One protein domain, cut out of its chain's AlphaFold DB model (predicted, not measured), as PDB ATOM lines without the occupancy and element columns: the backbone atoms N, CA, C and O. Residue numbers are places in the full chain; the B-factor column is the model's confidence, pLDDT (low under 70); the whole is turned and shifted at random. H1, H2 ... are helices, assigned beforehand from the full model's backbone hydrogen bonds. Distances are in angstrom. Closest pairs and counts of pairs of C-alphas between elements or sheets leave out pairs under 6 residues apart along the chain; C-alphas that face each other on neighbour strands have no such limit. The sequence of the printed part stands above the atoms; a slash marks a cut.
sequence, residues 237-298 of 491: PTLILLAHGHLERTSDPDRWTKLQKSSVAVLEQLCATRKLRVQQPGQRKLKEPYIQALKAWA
ATOM      1  N   PRO A 237     103.626  98.421 132.298       66.06
ATOM      2  CA  PRO A 237     102.751  99.228 131.441       66.06
ATOM      3  C   PRO A 237     102.415 100.599 132.040       66.06
ATOM      4  O   PRO A 237     102.408 101.603 131.337       66.06
ATOM      5  N   THR A 238     102.249 100.666 133.361       66.12
ATOM      6  CA  THR A 238     101.960 101.891 134.118       66.12
ATOM      7  C   THR A 238     103.083 102.930 134.047       66.12
ATOM      8  O   THR A 238     102.807 104.122 133.959       66.12
ATOM      9  N   LEU A 239     104.351 102.503 134.056       68.44
ATOM     10  CA  LEU A 239     105.503 103.411 133.956       68.44
ATOM     11  C   LEU A 239     105.671 103.952 132.533       68.44
ATOM     12  O   LEU A 239     106.046 105.109 132.355       68.44
ATOM     13  N   ILE A 240     105.353 103.131 131.530       72.69
ATOM     14  CA  ILE A 240     105.341 103.539 130.122       72.69
ATOM     15  C   ILE A 240     104.203 104.538 129.876       72.69
ATOM     16  O   ILE A 240     104.420 105.541 129.201       72.69
ATOM     17  N   LEU A 241     103.023 104.313 130.464       69.50
ATOM     18  CA  LEU A 241     101.870 105.212 130.360       69.50
ATOM     19  C   LEU A 241     102.142 106.575 131.020       69.50
ATOM     20  O   LEU A 241     101.833 107.617 130.450       69.50
ATOM     21  N   LEU A 242     102.784 106.577 132.195       75.88
ATOM     22  CA  LEU A 242     103.218 107.804 132.875       75.88
ATOM     23  C   LEU A 242     104.240 108.588 132.040       75.88
ATOM     24  O   LEU A 242     104.113 109.802 131.896       75.88
ATOM     25  N   ALA A 243     105.225 107.902 131.453       77.62
ATOM     26  CA  ALA A 243     106.212 108.534 130.580       77.62
ATOM     27  C   ALA A 243     105.577 109.118 129.302       77.62
ATOM     28  O   ALA A 243     105.942 110.225 128.908       77.62
ATOM     29  N   HIS A 244     104.591 108.434 128.704       76.81
ATOM     30  CA  HIS A 244     103.781 108.986 127.607       76.81
ATOM     31  C   HIS A 244     103.016 110.238 128.048       76.81
ATOM     32  O   HIS A 244     103.095 111.261 127.378       76.81
ATOM     33  N   GLY A 245     102.364 110.201 129.213       75.19
ATOM     34  CA  GLY A 245     101.627 111.347 129.748       75.19
ATOM     35  C   GLY A 245     102.505 112.580 129.991       75.19
ATOM     36  O   GLY A 245     102.080 113.699 129.713       75.19
ATOM     37  N   HIS A 246     103.747 112.399 130.454       81.06
ATOM     38  CA  HIS A 246     104.714 113.499 130.557       81.06
ATOM     39  C   HIS A 246     105.141 114.037 129.183       81.06
ATOM     40  O   HIS A 246     105.330 115.239 129.031       81.06
ATOM     41  N   LEU A 247     105.269 113.170 128.174       77.06
ATOM     42  CA  LEU A 247     105.623 113.570 126.811       77.06
ATOM     43  C   LEU A 247     104.458 114.251 126.060       77.06
ATOM     44  O   LEU A 247     104.690 115.061 125.166       77.06
ATOM     45  N   GLU A 248     103.205 113.974 126.404       73.81
ATOM     46  CA  GLU A 248     102.038 114.544 125.708       73.81
ATOM     47  C   GLU A 248     101.521 115.835 126.354       73.81
ATOM     48  O   GLU A 248     100.952 116.680 125.671       73.81
ATOM     49  N   ARG A 249     101.796 116.062 127.646       72.19
ATOM     50  CA  ARG A 249     101.470 117.326 128.329       72.19
ATOM     51  C   ARG A 249     102.460 118.422 127.943       72.19
ATOM     52  O   ARG A 249     103.489 118.605 128.586       72.19
ATOM     53  N   THR A 250     102.178 119.135 126.860       67.00
ATOM     54  CA  THR A 250     102.999 120.256 126.357       67.00
ATOM     55  C   THR A 250     102.924 121.514 127.228       67.00
ATOM     56  O   THR A 250     103.797 122.364 127.111       67.00
ATOM     57  N   SER A 251     101.947 121.605 128.137       66.69
ATOM     58  CA  SER A 251     101.756 122.715 129.083       66.69
ATOM     59  C   SER A 251     102.534 122.593 130.405       66.69
ATOM     60  O   SER A 251     102.510 123.523 131.205       66.69
ATOM     61  N   ASP A 252     103.204 121.464 130.669       71.12
ATOM     62  CA  ASP A 252     103.974 121.226 131.901       71.12
ATOM     63  C   ASP A 252     105.449 121.630 131.697       71.12
ATOM     64  O   ASP A 252     106.155 120.928 130.964       71.12
ATOM     65  N   PRO A 253     105.948 122.707 132.336       69.00
ATOM     66  CA  PRO A 253     107.329 123.168 132.159       69.00
ATOM     67  C   PRO A 253     108.365 122.158 132.686       69.00
ATOM     68  O   PRO A 253     109.472 122.066 132.157       69.00
ATOM     69  N   ASP A 254     107.987 121.304 133.646       76.81
ATOM     70  CA  ASP A 254     108.874 120.309 134.264       76.81
ATOM     71  C   ASP A 254     108.853 118.942 133.565       76.81
ATOM     72  O   ASP A 254     109.452 117.971 134.052       76.81
ATOM     73  N   ARG A 255     108.145 118.811 132.436       75.44
ATOM     74  CA  ARG A 255     107.956 117.525 131.742       75.44
ATOM     75  C   ARG A 255     109.268 116.795 131.452       75.44
ATOM     76  O   ARG A 255     109.341 115.576 131.610       75.44
ATOM     77  N   TRP A 256     110.323 117.526 131.089       79.62
ATOM     78  CA  TRP A 256     111.627 116.950 130.758       79.62
ATOM     79  C   TRP A 256     112.361 116.458 132.006       79.62
ATOM     80  O   TRP A 256     112.862 115.335 132.010       79.62
ATOM     81  N   THR A 257     112.314 117.225 133.096       79.50
ATOM     82  CA  THR A 257     112.843 116.845 134.414       79.50
ATOM     83  C   THR A 257     112.137 115.599 134.962       79.50
ATOM     84  O   THR A 257     112.761 114.726 135.573       79.50
ATOM     85  N   LYS A 258     110.827 115.464 134.711       79.94
ATOM     86  CA  LYS A 258     110.030 114.275 135.062       79.94
ATOM     87  C   LYS A 258     110.393 113.067 134.186       79.94
ATOM     88  O   LYS A 258     110.599 111.976 134.717       79.94
ATOM     89  N   LEU A 259     110.577 113.255 132.876       80.25
ATOM     90  CA  LEU A 259     111.043 112.212 131.946       80.25
ATOM     91  C   LEU A 259     112.449 111.694 132.296       80.25
ATOM     92  O   LEU A 259     112.683 110.488 132.240       80.25
ATOM     93  N   GLN A 260     113.354 112.559 132.758       83.44
ATOM     94  CA  GLN A 260     114.736 112.213 133.137       83.44
ATOM     95  C   GLN A 260     114.813 111.252 134.344       83.44
ATOM     96  O   GLN A 260     115.754 110.456 134.482       83.44
ATOM     97  N   LYS A 261     113.766 111.238 135.179       82.25
ATOM     98  CA  LYS A 261     113.597 110.284 136.290       82.25
ATOM     99  C   LYS A 261     113.191 108.879 135.819       82.25
ATOM    100  O   LYS A 261     113.386 107.922 136.568       82.25
ATOM    101  N   SER A 262     112.719 108.717 134.579       81.56
ATOM    102  CA  SER A 262     112.350 107.413 134.006       81.56
ATOM    103  C   SER A 262     113.567 106.509 133.784       81.56
ATOM    104  O   SER A 262     114.704 106.973 133.655       81.56
ATOM    105  N   SER A 263     113.355 105.191 133.776       82.62
ATOM    106  CA  SER A 263     114.429 104.226 133.508       82.62
ATOM    107  C   SER A 263     114.820 104.219 132.024       82.62
ATOM    108  O   SER A 263     114.011 104.562 131.165       82.62
ATOM    109  N   VAL A 264     116.047 103.784 131.711       81.38
ATOM    110  CA  VAL A 264     116.532 103.695 130.319       81.38
ATOM    111  C   VAL A 264     115.642 102.778 129.472       81.38
ATOM    112  O   VAL A 264     115.345 103.120 128.339       81.38
ATOM    113  N   ALA A 265     115.144 101.670 130.034       77.38
ATOM    114  CA  ALA A 265     114.257 100.746 129.321       77.38
ATOM    115  C   ALA A 265     112.891 101.369 128.975       77.38
ATOM    116  O   ALA A 265     112.336 101.084 127.919       77.38
ATOM    117  N   VAL A 266     112.360 102.245 129.840       79.25
ATOM    118  CA  VAL A 266     111.117 102.987 129.563       79.25
ATOM    119  C   VAL A 266     111.345 104.014 128.459       79.25
ATOM    120  O   VAL A 266     110.538 104.097 127.542       79.25
ATOM    121  N   LEU A 267     112.451 104.763 128.519       81.94
ATOM    122  CA  LEU A 267     112.810 105.754 127.497       81.94
ATOM    123  C   LEU A 267     113.092 105.095 126.139       81.94
ATOM    124  O   LEU A 267     112.654 105.594 125.108       81.94
ATOM    125  N   GLU A 268     113.757 103.942 126.141       82.19
ATOM    126  CA  GLU A 268     114.013 103.145 124.945       82.19
ATOM    127  C   GLU A 268     112.711 102.645 124.304       82.19
ATOM    128  O   GLU A 268     112.523 102.813 123.099       82.19
ATOM    129  N   GLN A 269     111.779 102.111 125.101       78.69
ATOM    130  CA  GLN A 269     110.463 101.693 124.613       78.69
ATOM    131  C   GLN A 269     109.636 102.880 124.091       78.69
ATOM    132  O   GLN A 269     108.925 102.747 123.093       78.69
ATOM    133  N   LEU A 270     109.740 104.047 124.738       81.25
ATOM    134  CA  LEU A 270     109.082 105.287 124.319       81.25
ATOM    135  C   LEU A 270     109.590 105.735 122.938       81.25
ATOM    136  O   LEU A 270     108.791 105.995 122.040       81.25
ATOM    137  N   CYS A 271     110.911 105.733 122.736       81.31
ATOM    138  CA  CYS A 271     111.532 106.025 121.443       81.31
ATOM    139  C   CYS A 271     111.162 104.987 120.374       81.31
ATOM    140  O   CYS A 271     110.826 105.368 119.254       81.31
ATOM    141  N   ALA A 272     111.159 103.694 120.715       79.25
ATOM    142  CA  ALA A 272     110.795 102.618 119.794       79.25
ATOM    143  C   ALA A 272     109.335 102.733 119.317       79.25
ATOM    144  O   ALA A 272     109.064 102.605 118.124       79.25
ATOM    145  N   THR A 273     108.407 103.061 120.224       79.06
ATOM    146  CA  THR A 273     106.980 103.281 119.909       79.06
ATOM    147  C   THR A 273     106.788 104.450 118.935       79.06
ATOM    148  O   THR A 273     105.918 104.408 118.069       79.06
ATOM    149  N   ARG A 274     107.644 105.476 119.023       76.88
ATOM    150  CA  ARG A 274     107.650 106.651 118.132       76.88
ATOM    151  C   ARG A 274     108.577 106.497 116.918       76.88
ATOM    152  O   ARG A 274     108.768 107.457 116.180       76.88
ATOM    153  N   LYS A 275     109.139 105.301 116.696       77.81
ATOM    154  CA  LYS A 275     110.064 104.971 115.593       77.81
ATOM    155  C   LYS A 275     111.332 105.846 115.549       77.81
ATOM    156  O   LYS A 275     111.914 106.044 114.484       77.81
ATOM    157  N   LEU A 276     111.794 106.334 116.701       79.75
ATOM    158  CA  LEU A 276     113.022 107.122 116.827       79.75
ATOM    159  C   LEU A 276     114.240 106.203 116.967       79.75
ATOM    160  O   LEU A 276     114.296 105.367 117.870       79.75
ATOM    161  N   ARG A 277     115.239 106.375 116.095       73.88
ATOM    162  CA  ARG A 277     116.525 105.668 116.194       73.88
ATOM    163  C   ARG A 277     117.503 106.494 117.027       73.88
ATOM    164  O   ARG A 277     117.819 107.619 116.661       73.88
ATOM    165  N   VAL A 278     117.993 105.923 118.126       79.38
ATOM    166  CA  VAL A 278     118.928 106.583 119.051       79.38
ATOM    167  C   VAL A 278     120.261 105.844 119.039       79.38
ATOM    168  O   VAL A 278     120.308 104.657 119.363       79.38
ATOM    169  N   GLN A 279     121.340 106.536 118.670       73.38
ATOM    170  CA  GLN A 279     122.696 105.985 118.711       73.38
ATOM    171  C   GLN A 279     123.262 106.070 120.138       73.38
ATOM    172  O   GLN A 279     123.057 107.062 120.836       73.38
ATOM    173  N   GLN A 280     123.948 105.016 120.589       74.69
ATOM    174  CA  GLN A 280     124.548 104.932 121.924       74.69
ATOM    175  C   GLN A 280     126.078 104.908 121.803       74.69
ATOM    176  O   GLN A 280     126.594 104.110 121.022       74.69
ATOM    177  N   PRO A 281     126.813 105.717 122.586       55.12
ATOM    178  CA  PRO A 281     128.266 105.842 122.457       55.12
ATOM    179  C   PRO A 281     129.071 104.696 123.113       55.12
ATOM    180  O   PRO A 281     130.284 104.806 123.246       55.12
ATOM    181  N   GLY A 282     128.444 103.591 123.541       64.25
ATOM    182  CA  GLY A 282     129.154 102.453 124.142       64.25
ATOM    183  C   GLY A 282     128.253 101.304 124.614       64.25
ATOM    184  O   GLY A 282     127.040 101.324 124.411       64.25
ATOM    185  N   GLN A 283     128.839 100.299 125.287       56.56
ATOM    186  CA  GLN A 283     128.120  99.106 125.784       56.56
ATOM    187  C   GLN A 283     127.075  99.411 126.879       56.56
ATOM    188  O   GLN A 283     126.146  98.629 127.089       56.56
ATOM    189  N   ARG A 284     127.194 100.547 127.582       61.34
ATOM    190  CA  ARG A 284     126.256 100.973 128.632       61.34
ATOM    191  C   ARG A 284     125.296 102.029 128.086       61.34
ATOM    192  O   ARG A 284     125.711 103.139 127.777       61.34
ATOM    193  N   LYS A 285     124.003 101.698 128.035       74.56
ATOM    194  CA  LYS A 285     122.962 102.621 127.561       74.56
ATOM    195  C   LYS A 285     122.798 103.810 128.516       74.56
ATOM    196  O   LYS A 285     122.478 103.623 129.694       74.56
ATOM    197  N   LEU A 286     122.989 105.022 128.004       79.38
ATOM    198  CA  LEU A 286     122.797 106.280 128.729       79.38
ATOM    199  C   LEU A 286     121.387 106.832 128.484       79.38
ATOM    200  O   LEU A 286     120.790 106.591 127.436       79.38
ATOM    201  N   LYS A 287     120.847 107.579 129.458       82.00
ATOM    202  CA  LYS A 287     119.520 108.218 129.348       82.00
ATOM    203  C   LYS A 287     119.520 109.414 128.394       82.00
ATOM    204  O   LYS A 287     118.539 109.623 127.686       82.00
ATOM    205  N   GLU A 288     120.615 110.168 128.387       77.56
ATOM    206  CA  GLU A 288     120.730 111.457 127.699       77.56
ATOM    207  C   GLU A 288     120.442 111.379 126.185       77.56
ATOM    208  O   GLU A 288     119.606 112.153 125.715       77.56
ATOM    209  N   PRO A 289     120.965 110.388 125.428       82.94
ATOM    210  CA  PRO A 289     120.670 110.258 123.997       82.94
ATOM    211  C   PRO A 289     119.182 110.016 123.691       82.94
ATOM    212  O   PRO A 289     118.660 110.518 122.697       82.94
ATOM    213  N   TYR A 290     118.466 109.275 124.549       84.00
ATOM    214  CA  TYR A 290     117.030 109.033 124.357       84.00
ATOM    215  C   TYR A 290     116.208 110.298 124.608       84.00
ATOM    216  O   TYR A 290     115.269 110.583 123.869       84.00
ATOM    217  N   ILE A 291     116.568 111.081 125.626       82.00
ATOM    218  CA  ILE A 291     115.870 112.328 125.962       82.00
ATOM    219  C   ILE A 291     116.093 113.381 124.877       82.00
ATOM    220  O   ILE A 291     115.140 114.054 124.491       82.00
ATOM    221  N   GLN A 292     117.310 113.495 124.347       80.88
ATOM    222  CA  GLN A 292     117.610 114.405 123.239       80.88
ATOM    223  C   GLN A 292     116.825 114.044 121.972       80.88
ATOM    224  O   GLN A 292     116.233 114.927 121.356       80.88
ATOM    225  N   ALA A 293     116.718 112.755 121.634       80.69
ATOM    226  CA  ALA A 293     115.895 112.303 120.511       80.69
ATOM    227  C   ALA A 293     114.398 112.610 120.707       80.69
ATOM    228  O   ALA A 293     113.718 113.003 119.761       80.69
ATOM    229  N   LEU A 294     113.882 112.482 121.935       81.94
ATOM    230  CA  LEU A 294     112.494 112.831 122.268       81.94
ATOM    231  C   LEU A 294     112.244 114.344 122.234       81.94
ATOM    232  O   LEU A 294     111.169 114.764 121.811       81.94
ATOM    233  N   LYS A 295     113.222 115.159 122.654       82.44
ATOM    234  CA  LYS A 295     113.179 116.625 122.527       82.44
ATOM    235  C   LYS A 295     113.163 117.052 121.061       82.44
ATOM    236  O   LYS A 295     112.325 117.861 120.686       82.44
ATOM    237  N   ALA A 296     114.028 116.463 120.236       78.44
ATOM    238  CA  ALA A 296     114.076 116.729 118.799       78.44
ATOM    239  C   ALA A 296     112.779 116.307 118.084       78.44
ATOM    240  O   ALA A 296     112.292 117.026 117.217       78.44
ATOM    241  N   TRP A 297     112.182 115.178 118.482       79.38
ATOM    242  CA  TRP A 297     110.889 114.723 117.962       79.38
ATOM    243  C   TRP A 297     109.716 115.631 118.358       79.38
ATOM    244  O   TRP A 297     108.789 115.803 117.573       79.38
ATOM    245  N   ALA A 298     109.747 116.224 119.555       72.56
ATOM    246  CA  ALA A 298     108.670 117.081 120.055       72.56
ATOM    247  C   ALA A 298     108.572 118.452 119.347       72.56
ATOM    248  O   ALA A 298     107.625 119.189 119.615       72.56
TER     249      ALA A 298
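What this domain is: This is residues 237 to 298 of the 491 residues of an uncharacterized protein of Auricularia subglabra (strain TFB-10046 / SS5) (UniProt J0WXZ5). The longest helix, H1, folds back through a short link into H2 as a small helical hairpin, and H1 also packs crosswise on H3, which lies side by side with H4 and runs the same way. Between H3 and H4 a long loop, residues 274 to 287, swings out from the helices and makes one end of the longest axis. The printed part has 62 residues with four named helices, in the order H1, H2, H3, H4, and no named strand; its class is all helix. It is compact, with a radius of gyration of the C-alphas of 11.0 A and spans of 34 by 24 by 20 A.

How they stand to each other: Start with H1, residues 237 to 248, and look from there to H2, residues 255 to 260. The two touch, H1 with residues 243 to 247 alone, and their closest C-alphas are those of His 246 and Arg 255, 5.3 A apart. They form a hairpin, running opposite ways at a steep tilt of 44 degrees. Now look at residues 239 to 244 of H1, with which alone it touches H3, residues 264 to 273; the closest C-alphas, of Ile 240 and Val 266, are 5.8 A apart. H1 and H3 run the same way at a steep tilt of 67 degrees, only just short of about perpendicular. From H3 go on to H4, residues 288 to 297: they touch, closest at the C-alphas of Leu 267 and Tyr 290, 6.2 A apart, and run the same way at a shallow tilt of 27 degrees. H4 and H2 only just touch, with 3 pairs of C-alphas within 8 A, the closest those of Gln 260 and Ile 291 at 7.3 A; they run opposite ways at a shallow tilt of 29 degrees. H1 and H4 are only just apart, at 8.3 A, and so are H2 and H3, at 8.0 A. In H1, H2, H3 and H4 every backbone O i to N i+4 pair is within hydrogen-bond range.

Where its parts are: Find C-alpha 237 at (102.751, 99.228, 131.441); from there H1 runs 16.4 A to C-alpha 248 at (102.038, 114.544, 125.708). H2, from Arg 255 to Gln 260, is 8.7 A long. H3 runs 14.1 A from Val 264 to Thr 273. H4 runs 14.2 A from Glu 288 to Trp 297, where you find C-alpha 297 at (110.889, 114.723, 117.962).

The domain as a whole: The two C-alphas farthest apart are those of Ser 251 and Gln 283, 35.5 A. The link from H1 to H2 is short, that from H2 to H3 tight, and that from H3 to H4 long, with 14 residues. The printed part has no cut. The mean pLDDT of the printed part is 76.1; look for values under 70 at residues 237 to 239, 241, 250 to 251, 253 and 281 to 284.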